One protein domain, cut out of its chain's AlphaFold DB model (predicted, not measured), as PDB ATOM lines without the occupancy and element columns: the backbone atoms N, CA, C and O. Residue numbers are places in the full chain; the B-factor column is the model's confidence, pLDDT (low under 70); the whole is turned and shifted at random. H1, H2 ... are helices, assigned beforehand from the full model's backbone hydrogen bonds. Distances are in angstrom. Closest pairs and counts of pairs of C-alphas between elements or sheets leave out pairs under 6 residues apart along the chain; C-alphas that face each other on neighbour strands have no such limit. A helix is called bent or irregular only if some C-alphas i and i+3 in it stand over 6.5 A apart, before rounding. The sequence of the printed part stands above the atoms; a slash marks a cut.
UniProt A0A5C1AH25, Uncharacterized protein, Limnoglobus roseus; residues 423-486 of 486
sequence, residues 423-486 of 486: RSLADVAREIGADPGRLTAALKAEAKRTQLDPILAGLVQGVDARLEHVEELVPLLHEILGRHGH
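AT A GLANCE: This is residues 423 to 486 of the 486 residues of an uncharacterized protein of Limnoglobus roseus (UniProt A0A5C1AH25). The longest helix, H4, runs along one side of a small helical globule with a kink on its way, and its last residues, 480 to 484, meet the middle of H2, which crosses it like the bar of a T. Two short helices, H1 and H3, sit in the angle between H2 and the earlier part of H4. The printed part has 64 residues with four named helices, in the order H1, H2, H3, H4, and no named strand; its class is all helix. It is compact and rounded, with a radius of gyration of the C-alphas of 10.2 A and spans of 26 by 23 by 19 A.

HOW THE PARTS SIT: Begin with H4, residues 467 to 484, which has a kink of 51 degrees near residue 475. It is irregular: C-alphas 472 and 475 are 7.4 A apart. With residues 480 to 484 alone it touches H2, residues 436 to 449; look at the closest C-alphas, those of Ala 442 and His 484, 5.0 A apart. Their lines are about perpendicular, at 75 degrees. With its residues 436 to 440 alone H2 touches H1, residues 425 to 431, where the C-alphas of Ala 426 and Pro 436 come closest, at 5.0 A; the tilt is steep, 65 degrees, opposite ways. With its residues 440 to 444 alone H2 touches H3, residues 454 to 460; the closest C-alphas are those of Thr 440 and Val 460, 6.7 A apart, and the tilt is steep, 49 degrees, opposite ways. The helix packing is mostly crossed: of these three touching pairs, 0 are at a shallow tilt. H1 and H3 are close but not clearly touching, with the C-alphas of Leu 425 and Leu 459 closest at 5.3 A. H4 is also close to but not clearly touching H1, with Val 428 and Val 470 as the closest C-alphas, 7.3 A apart. The same holds for H3 and H4, whose closest C-alphas, Ile 455 and His 469, are 7.3 A apart; they run the same way at a steep tilt of 69.8 degrees, only just short of about perpendicular. In H1 and H3 every O i to N i+4 pair is within hydrogen-bond range; in H2 it is 9 of 10 and in H4 11 of 14.

IN THESE COORDINATES: Find C-alpha 467 at (286.715, 588.077, 480.747); from there H4 runs 23.9 A to C-alpha 484 at (290.431, 572.191, 498.155). H2 starts at C-alpha 436, (288.710, 585.753, 497.564), and is 20.2 A long from first to last C-alpha. H1, residues 425 to 431, measures 9.8 A and H3, residues 454 to 460, 9.9 A.

THE WHOLE: Look for the two C-alphas farthest apart at Arg 466 and His 486, 28.2 A from each other. The printed part has no cut and ends at residue 486, the chain's last. The links H1 to H2 and H2 to H3 are tight, and H3 to H4 is short but not tight. The mean pLDDT of the printed part is 93.6, and the model's confidence is low, under 70, at residues 485 to 486.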
ATOM      1  N   ARG A 423     289.844 591.182 484.874       97.06
ATOM      2  CA  ARG A 423     289.439 590.595 486.149       97.06
ATOM      3  C   ARG A 423     290.639 590.301 487.019       97.06
ATOM      4  O   ARG A 423     291.485 589.482 486.669       97.06
ATOM      5  N   SER A 424     290.630 590.896 488.203       97.94
ATOM      6  CA  SER A 424     291.503 590.475 489.293       97.94
ATOM      7  C   SER A 424     291.015 589.163 489.908       97.94
ATOM      8  O   SER A 424     289.839 588.808 489.798       97.94
ATOM      9  N   LEU A 425     291.878 588.467 490.655       97.69
ATOM     10  CA  LEU A 425     291.489 587.259 491.398       97.69
ATOM     11  C   LEU A 425     290.275 587.508 492.310       97.69
ATOM     12  O   LEU A 425     289.401 586.651 492.435       97.69
ATOM     13  N   ALA A 426     290.199 588.690 492.927       96.44
ATOM     14  CA  ALA A 426     289.083 589.061 493.787       96.44
ATOM     15  C   ALA A 426     287.777 589.252 493.005       96.44
ATOM     16  O   ALA A 426     286.709 588.957 493.543       96.44
ATOM     17  N   ASP A 427     287.842 589.744 491.765       96.00
ATOM     18  CA  ASP A 427     286.677 589.827 490.883       96.00
ATOM     19  C   ASP A 427     286.200 588.429 490.499       96.00
ATOM     20  O   ASP A 427     285.033 588.116 490.716       96.00
ATOM     21  N   VAL A 428     287.120 587.571 490.042       96.69
ATOM     22  CA  VAL A 428     286.823 586.178 489.675       96.69
ATOM     23  C   VAL A 428     286.168 585.441 490.840       96.69
ATOM     24  O   VAL A 428     285.133 584.808 490.657       96.69
ATOM     25  N   ALA A 429     286.714 585.571 492.054       95.19
ATOM     26  CA  ALA A 429     286.145 584.958 493.250       95.19
ATOM     27  C   ALA A 429     284.690 585.385 493.480       95.19
ATOM     28  O   ALA A 429     283.823 584.527 493.640       95.19
ATOM     29  N   ARG A 430     284.396 586.692 493.435       93.19
ATOM     30  CA  ARG A 430     283.022 587.189 493.609       93.19
ATOM     31  C   ARG A 430     282.100 586.692 492.501       93.19
ATOM     32  O   ARG A 430     280.986 586.260 492.787       93.19
ATOM     33  N   GLU A 431     282.568 586.705 491.258       93.50
ATOM     34  CA  GLU A 431     281.780 586.296 490.099       93.50
ATOM     35  C   GLU A 431     281.388 584.823 490.131       93.50
ATOM     36  O   GLU A 431     280.276 584.513 489.718       93.50
ATOM     37  N   ILE A 432     282.227 583.941 490.678       93.12
ATOM     38  CA  ILE A 432     281.907 582.518 490.886       93.12
ATOM     39  C   ILE A 432     281.262 582.244 492.260       93.12
ATOM     40  O   ILE A 432     281.051 581.095 492.638       93.12
ATOM     41  N   GLY A 433     280.947 583.280 493.045       91.50
ATOM     42  CA  GLY A 433     280.302 583.135 494.354       91.50
ATOM     43  C   GLY A 433     281.205 582.568 495.457       91.50
ATOM     44  O   GLY A 433     280.711 581.929 496.386       91.50
ATOM     45  N   ALA A 434     282.519 582.775 495.360       91.38
ATOM     46  CA  ALA A 434     283.519 582.362 496.336       91.38
ATOM     47  C   ALA A 434     284.115 583.555 497.105       91.38
ATOM     48  O   ALA A 434     284.189 584.682 496.617       91.38
ATOM     49  N   ASP A 435     284.601 583.289 498.318       91.25
ATOM     50  CA  ASP A 435     285.442 584.240 499.047       91.25
ATOM     51  C   ASP A 435     286.832 584.360 498.372       91.25
ATOM     52  O   ASP A 435     287.424 583.328 498.027       91.25
ATOM     53  N   PRO A 436     287.395 585.574 498.187       93.88
ATOM     54  CA  PRO A 436     288.710 585.753 497.564       93.88
ATOM     55  C   PRO A 436     289.858 585.030 498.279       93.88
ATOM     56  O   PRO A 436     290.755 584.488 497.625       93.88
ATOM     57  N   GLY A 437     289.838 584.988 499.615       94.50
ATOM     58  CA  GLY A 437     290.826 584.266 500.415       94.50
ATOM     59  C   GLY A 437     290.717 582.758 500.203       94.50
ATOM     60  O   GLY A 437     291.730 582.093 499.966       94.50
ATOM     61  N   ARG A 438     289.486 582.235 500.186       93.81
ATOM     62  CA  ARG A 438     289.194 580.827 499.876       93.81
ATOM     63  C   ARG A 438     289.676 580.435 498.482       93.81
ATOM     64  O   ARG A 438     290.349 579.416 498.348       93.81
ATOM     65  N   LEU A 439     289.383 581.239 497.456       96.00
ATOM     66  CA  LEU A 439     289.852 580.956 496.096       96.00
ATOM     67  C   LEU A 439     291.383 580.983 496.021       96.00
ATOM     68  O   LEU A 439     291.991 580.067 495.470       96.00
ATOM     69  N   THR A 440     292.016 581.985 496.635       96.88
ATOM     70  CA  THR A 440     293.483 582.086 496.687       96.88
ATOM     71  C   THR A 440     294.109 580.845 497.324       96.88
ATOM     72  O   THR A 440     295.089 580.305 496.804       96.88
ATOM     73  N   ALA A 441     293.560 580.381 498.449       96.50
ATOM     74  CA  ALA A 441     294.046 579.193 499.140       96.50
ATOM     75  C   ALA A 441     293.874 577.929 498.283       96.50
ATOM     76  O   ALA A 441     294.829 577.163 498.142       96.50
ATOM     77  N   ALA A 442     292.707 577.756 497.655       96.88
ATOM     78  CA  ALA A 442     292.412 576.613 496.796       96.88
ATOM     79  C   ALA A 442     293.340 576.547 495.572       96.88
ATOM     80  O   ALA A 442     293.899 575.490 495.284       96.88
ATOM     81  N   LEU A 443     293.588 577.676 494.899       97.38
ATOM     82  CA  LEU A 443     294.516 577.736 493.764       97.38
ATOM     83  C   LEU A 443     295.958 577.421 494.188       97.38
ATOM     84  O   LEU A 443     296.650 576.660 493.517       97.38
ATOM     85  N   LYS A 444     296.414 577.936 495.338       96.31
ATOM     86  CA  LYS A 444     297.751 577.616 495.874       96.31
ATOM     87  C   LYS A 444     297.889 576.151 496.284       96.31
ATOM     88  O   LYS A 444     298.973 575.588 496.149       96.31
ATOM     89  N   ALA A 445     296.830 575.540 496.811       96.38
ATOM     90  CA  ALA A 445     296.812 574.116 497.125       96.38
ATOM     91  C   ALA A 445     296.857 573.272 495.844       96.38
ATOM     92  O   ALA A 445     297.649 572.333 495.753       96.38
ATOM     93  N   GLU A 446     296.097 573.664 494.821       96.50
ATOM     94  CA  GLU A 446     296.108 572.998 493.523       96.50
ATOM     95  C   GLU A 446     297.473 573.085 492.835       96.50
ATOM     96  O   GLU A 446     297.956 572.068 492.342       96.50
ATOM     97  N   ALA A 447     298.151 574.235 492.912       95.56
ATOM     98  CA  ALA A 447     299.507 574.424 492.387       95.56
ATOM     99  C   ALA A 447     300.553 573.476 492.993       95.56
ATOM    100  O   ALA A 447     301.574 573.193 492.371       95.56
ATOM    101  N   LYS A 448     300.331 572.995 494.224       95.25
ATOM    102  CA  LYS A 448     301.203 571.996 494.863       95.25
ATOM    103  C   LYS A 448     300.915 570.579 494.375       95.25
ATOM    104  O   LYS A 448     301.783 569.717 494.473       95.25
ATOM    105  N   ARG A 449     299.692 570.325 493.906       94.25
ATOM    106  CA  ARG A 449     299.233 569.011 493.441       94.25
ATOM    107  C   ARG A 449     299.546 568.797 491.964       94.25
ATOM    108  O   ARG A 449     299.880 567.688 491.561       94.25
ATOM    109  N   THR A 450     299.380 569.833 491.152       94.19
ATOM    110  CA  THR A 450     299.563 569.785 489.704       94.19
ATOM    111  C   THR A 450     299.947 571.160 489.165       94.19
ATOM    112  O   THR A 450     299.837 572.168 489.862       94.19
ATOM    113  N   GLN A 451     300.397 571.204 487.915       94.88
ATOM    114  CA  GLN A 451     300.627 572.467 487.231       94.88
ATOM    115  C   GLN A 451     299.288 573.192 487.050       94.88
ATOM    116  O   GLN A 451     298.363 572.647 486.450       94.88
ATOM    117  N   LEU A 452     299.190 574.414 487.581       95.19
ATOM    118  CA  LEU A 452     298.024 575.264 487.355       95.19
ATOM    119  C   LEU A 452     297.913 575.655 485.884       95.19
ATOM    120  O   LEU A 452     298.924 575.853 485.204       95.19
ATOM    121  N   ASP A 453     296.672 575.853 485.447       96.94
ATOM    122  CA  ASP A 453     296.387 576.569 484.211       96.94
ATOM    123  C   ASP A 453     297.120 577.934 484.204       96.94
ATOM    124  O   ASP A 453     297.141 578.614 485.240       96.94
ATOM    125  N   PRO A 454     297.743 578.350 483.084       97.56
ATOM    126  CA  PRO A 454     298.527 579.583 483.025       97.56
ATOM    127  C   PRO A 454     297.765 580.850 483.428       97.56
ATOM    128  O   PRO A 454     298.358 581.732 484.050       97.56
ATOM    129  N   ILE A 455     296.469 580.950 483.120       97.56
ATOM    130  CA  ILE A 455     295.640 582.104 483.490       97.56
ATOM    131  C   ILE A 455     295.424 582.105 485.004       97.56
ATOM    132  O   ILE A 455     295.622 583.127 485.660       97.56
ATOM    133  N   LEU A 456     295.100 580.946 485.588       97.88
ATOM    134  CA  LEU A 456     294.937 580.805 487.038       97.88
ATOM    135  C   LEU A 456     296.245 581.072 487.791       97.88
ATOM    136  O   LEU A 456     296.239 581.716 488.841       97.88
ATOM    137  N   ALA A 457     297.374 580.611 487.249       97.44
ATOM    138  CA  ALA A 457     298.695 580.925 487.775       97.44
ATOM    139  C   ALA A 457     298.959 582.439 487.731       97.44
ATOM    140  O   ALA A 457     299.404 582.998 488.731       97.44
ATOM    141  N   GLY A 458     298.627 583.106 486.619       97.88
ATOM    142  CA  GLY A 458     298.698 584.561 486.476       97.88
ATOM    143  C   GLY A 458     297.878 585.296 487.536       97.88
ATOM    144  O   GLY A 458     298.426 586.139 488.245       97.88
ATOM    145  N   LEU A 459     296.617 584.904 487.740       97.94
ATOM    146  CA  LEU A 459     295.743 585.485 488.766       97.94
ATOM    147  C   LEU A 459     296.334 585.348 490.178       97.94
ATOM    148  O   LEU A 459     296.286 586.292 490.965       97.94
ATOM    149  N   VAL A 460     296.947 584.202 490.504       97.00
ATOM    150  CA  VAL A 460     297.654 584.004 491.786       97.00
ATOM    151  C   VAL A 460     298.874 584.925 491.919       97.00
ATOM    152  O   VAL A 460     299.205 585.329 493.036       97.00
ATOM    153  N   GLN A 461     299.528 585.271 490.808       96.88
ATOM    154  CA  GLN A 461     300.631 586.239 490.756       96.88
ATOM    155  C   GLN A 461     300.159 587.704 490.682       96.88
ATOM    156  O   GLN A 461     300.993 588.602 490.595       96.88
ATOM    157  N   GLY A 462     298.848 587.966 490.734       96.69
ATOM    158  CA  GLY A 462     298.294 589.319 490.637       96.69
ATOM    159  C   GLY A 462     298.269 589.883 489.215       96.69
ATOM    160  O   GLY A 462     298.241 591.098 489.048       96.69
ATOM    161  N   VAL A 463     298.311 589.017 488.200       98.12
ATOM    162  CA  VAL A 463     298.089 589.392 486.801       98.12
ATOM    163  C   VAL A 463     296.603 589.243 486.501       98.12
ATOM    164  O   VAL A 463     296.071 588.134 486.567       98.12
ATOM    165  N   ASP A 464     295.947 590.356 486.183       98.00
ATOM    166  CA  ASP A 464     294.534 590.367 485.811       98.00
ATOM    167  C   ASP A 464     294.307 589.634 484.476       98.00
ATOM    168  O   ASP A 464     295.187 589.571 483.612       98.00
ATOM    169  N   ALA A 465     293.115 589.059 484.303       97.31
ATOM    170  CA  ALA A 465     292.753 588.259 483.137       97.31
ATOM    171  C   ALA A 465     291.537 588.832 482.401       97.31
ATOM    172  O   ALA A 465     290.583 589.291 483.028       97.31
ATOM    173  N   ARG A 466     291.534 588.752 481.066       95.56
ATOM    174  CA  ARG A 466     290.370 589.134 480.248       95.56
ATOM    175  C   ARG A 466     289.166 588.244 480.564       95.56
ATOM    176  O   ARG A 466     289.345 587.074 480.907       95.56
ATOM    177  N   LEU A 467     287.955 588.781 480.410       93.94
ATOM    178  CA  LEU A 467     286.715 588.077 480.747       93.94
ATOM    179  C   LEU A 467     286.604 586.718 480.039       93.94
ATOM    180  O   LEU A 467     286.296 585.726 480.689       93.94
ATOM    181  N   GLU A 468     286.907 586.648 478.744       92.31
ATOM    182  CA  GLU A 468     286.726 585.430 477.945       92.31
ATOM    183  C   GLU A 468     287.615 584.281 478.441       92.31
ATOM    184  O   GLU A 468     287.184 583.132 478.486       92.31
ATOM    185  N   HIS A 469     288.838 584.605 478.874       95.19
ATOM    186  CA  HIS A 469     289.761 583.646 479.482       95.19
ATOM    187  C   HIS A 469     289.248 583.140 480.836       95.19
ATOM    188  O   HIS A 469     289.451 581.981 481.189       95.19
ATOM    189  N   VAL A 470     288.594 584.007 481.613       95.75
ATOM    190  CA  VAL A 470     288.005 583.627 482.902       95.75
ATOM    191  C   VAL A 470     286.781 582.740 482.691       95.75
ATOM    192  O   VAL A 470     286.679 581.708 483.350       95.75
ATOM    193  N   GLU A 471     285.877 583.108 481.779       93.62
ATOM    194  CA  GLU A 471     284.636 582.370 481.500       93.62
ATOM    195  C   GLU A 471     284.901 580.924 481.059       93.62
ATOM    196  O   GLU A 471     284.214 580.012 481.521       93.62
ATOM    197  N   GLU A 472     285.944 580.686 480.254       91.88
ATOM    198  CA  GLU A 472     286.372 579.334 479.859       91.88
ATOM    199  C   GLU A 472     286.784 578.467 481.065       91.88
ATOM    200  O   GLU A 472     286.594 577.248 481.068       91.88
ATOM    201  N   LEU A 473     287.301 579.099 482.119       94.25
ATOM    202  CA  LEU A 473     287.852 578.433 483.295       94.25
ATOM    203  C   LEU A 473     286.883 578.357 484.480       94.25
ATOM    204  O   LEU A 473     287.218 577.708 485.473       94.25
ATOM    205  N   VAL A 474     285.687 578.954 484.409       93.44
ATOM    206  CA  VAL A 474     284.702 578.897 485.508       93.44
ATOM    207  C   VAL A 474     284.382 577.454 485.939       93.44
ATOM    208  O   VAL A 474     284.418 577.187 487.146       93.44
ATOM    209  N   PRO A 475     284.168 576.478 485.030       86.88
ATOM    210  CA  PRO A 475     283.962 575.086 485.437       86.88
ATOM    211  C   PRO A 475     285.153 574.497 486.213       86.88
ATOM    212  O   PRO A 475     284.962 573.841 487.239       86.88
ATOM    213  N   LEU A 476     286.385 574.772 485.767       90.06
ATOM    214  CA  LEU A 476     287.608 574.311 486.433       90.06
ATOM    215  C   LEU A 476     287.784 574.972 487.807       90.06
ATOM    216  O   LEU A 476     288.156 574.307 488.774       90.06
ATOM    217  N   LEU A 477     287.484 576.267 487.920       94.12
ATOM    218  CA  LEU A 477     287.517 577.007 489.182       94.12
ATOM    219  C   LEU A 477     286.593 576.370 490.226       94.12
ATOM    220  O   LEU A 477     286.995 576.179 491.377       94.12
ATOM    221  N   HIS A 478     285.383 575.983 489.822       90.56
ATOM    222  CA  HIS A 478     284.446 575.279 490.691       90.56
ATOM    223  C   HIS A 478     284.928 573.880 491.091       90.56
ATOM    224  O   HIS A 478     284.777 573.498 492.253       90.56
ATOM    225  N   GLU A 479     285.560 573.137 490.181       88.19
ATOM    226  CA  GLU A 479     286.172 571.843 490.496       88.19
ATOM    227  C   GLU A 479     287.304 571.986 491.529       88.19
ATOM    228  O   GLU A 479     287.344 571.259 492.523       88.19
ATOM    229  N   ILE A 480     288.199 572.960 491.337       93.06
ATOM    230  CA  ILE A 480     289.308 573.248 492.257       93.06
ATOM    231  C   ILE A 480     288.775 573.638 493.641       93.06
ATOM    232  O   ILE A 480     289.260 573.127 494.654       93.06
ATOM    233  N   LEU A 481     287.757 574.500 493.702       91.56
ATOM    234  CA  LEU A 481     287.093 574.870 494.955       91.56
ATOM    235  C   LEU A 481     286.415 573.674 495.629       91.56
ATOM    236  O   LEU A 481     286.443 573.584 496.853       91.56
ATOM    237  N   GLY A 482     285.835 572.748 494.867       88.12
ATOM    238  CA  GLY A 482     285.280 571.508 495.410       88.12
ATOM    239  C   GLY A 482     286.351 570.588 496.000       88.12
ATOM    240  O   GLY A 482     286.117 569.955 497.024       88.12
ATOM    241  N   ARG A 483     287.544 570.541 495.391       91.00
ATOM    242  CA  ARG A 483     288.655 569.683 495.839       91.00
ATOM    243  C   ARG A 483     289.410 570.231 497.050       91.00
ATOM    244  O   ARG A 483     289.854 569.442 497.880       91.00
ATOM    245  N   HIS A 484     289.568 571.551 497.147       88.75
ATOM    246  CA  HIS A 484     290.431 572.191 498.155       88.75
ATOM    247  C   HIS A 484     289.709 573.163 499.086       88.75
ATOM    248  O   HIS A 484     290.338 573.746 499.960       88.75
ATOM    249  N   GLY A 485     288.414 573.400 498.893       63.88
ATOM    250  CA  GLY A 485     287.680 574.466 499.573       63.88
ATOM    251  C   GLY A 485     287.154 574.120 500.964       63.88
ATOM    252  O   GLY A 485     286.103 574.673 501.308       63.88
ATOM    253  N   HIS A 486     287.833 573.232 501.698       56.44
ATOM    254  CA  HIS A 486     287.551 572.878 503.095       56.44
ATOM    255  C   HIS A 486     288.403 573.680 504.074       56.44
ATOM    256  O   HIS A 486     289.608 573.872 503.789       56.44
TER     257      HIS A 486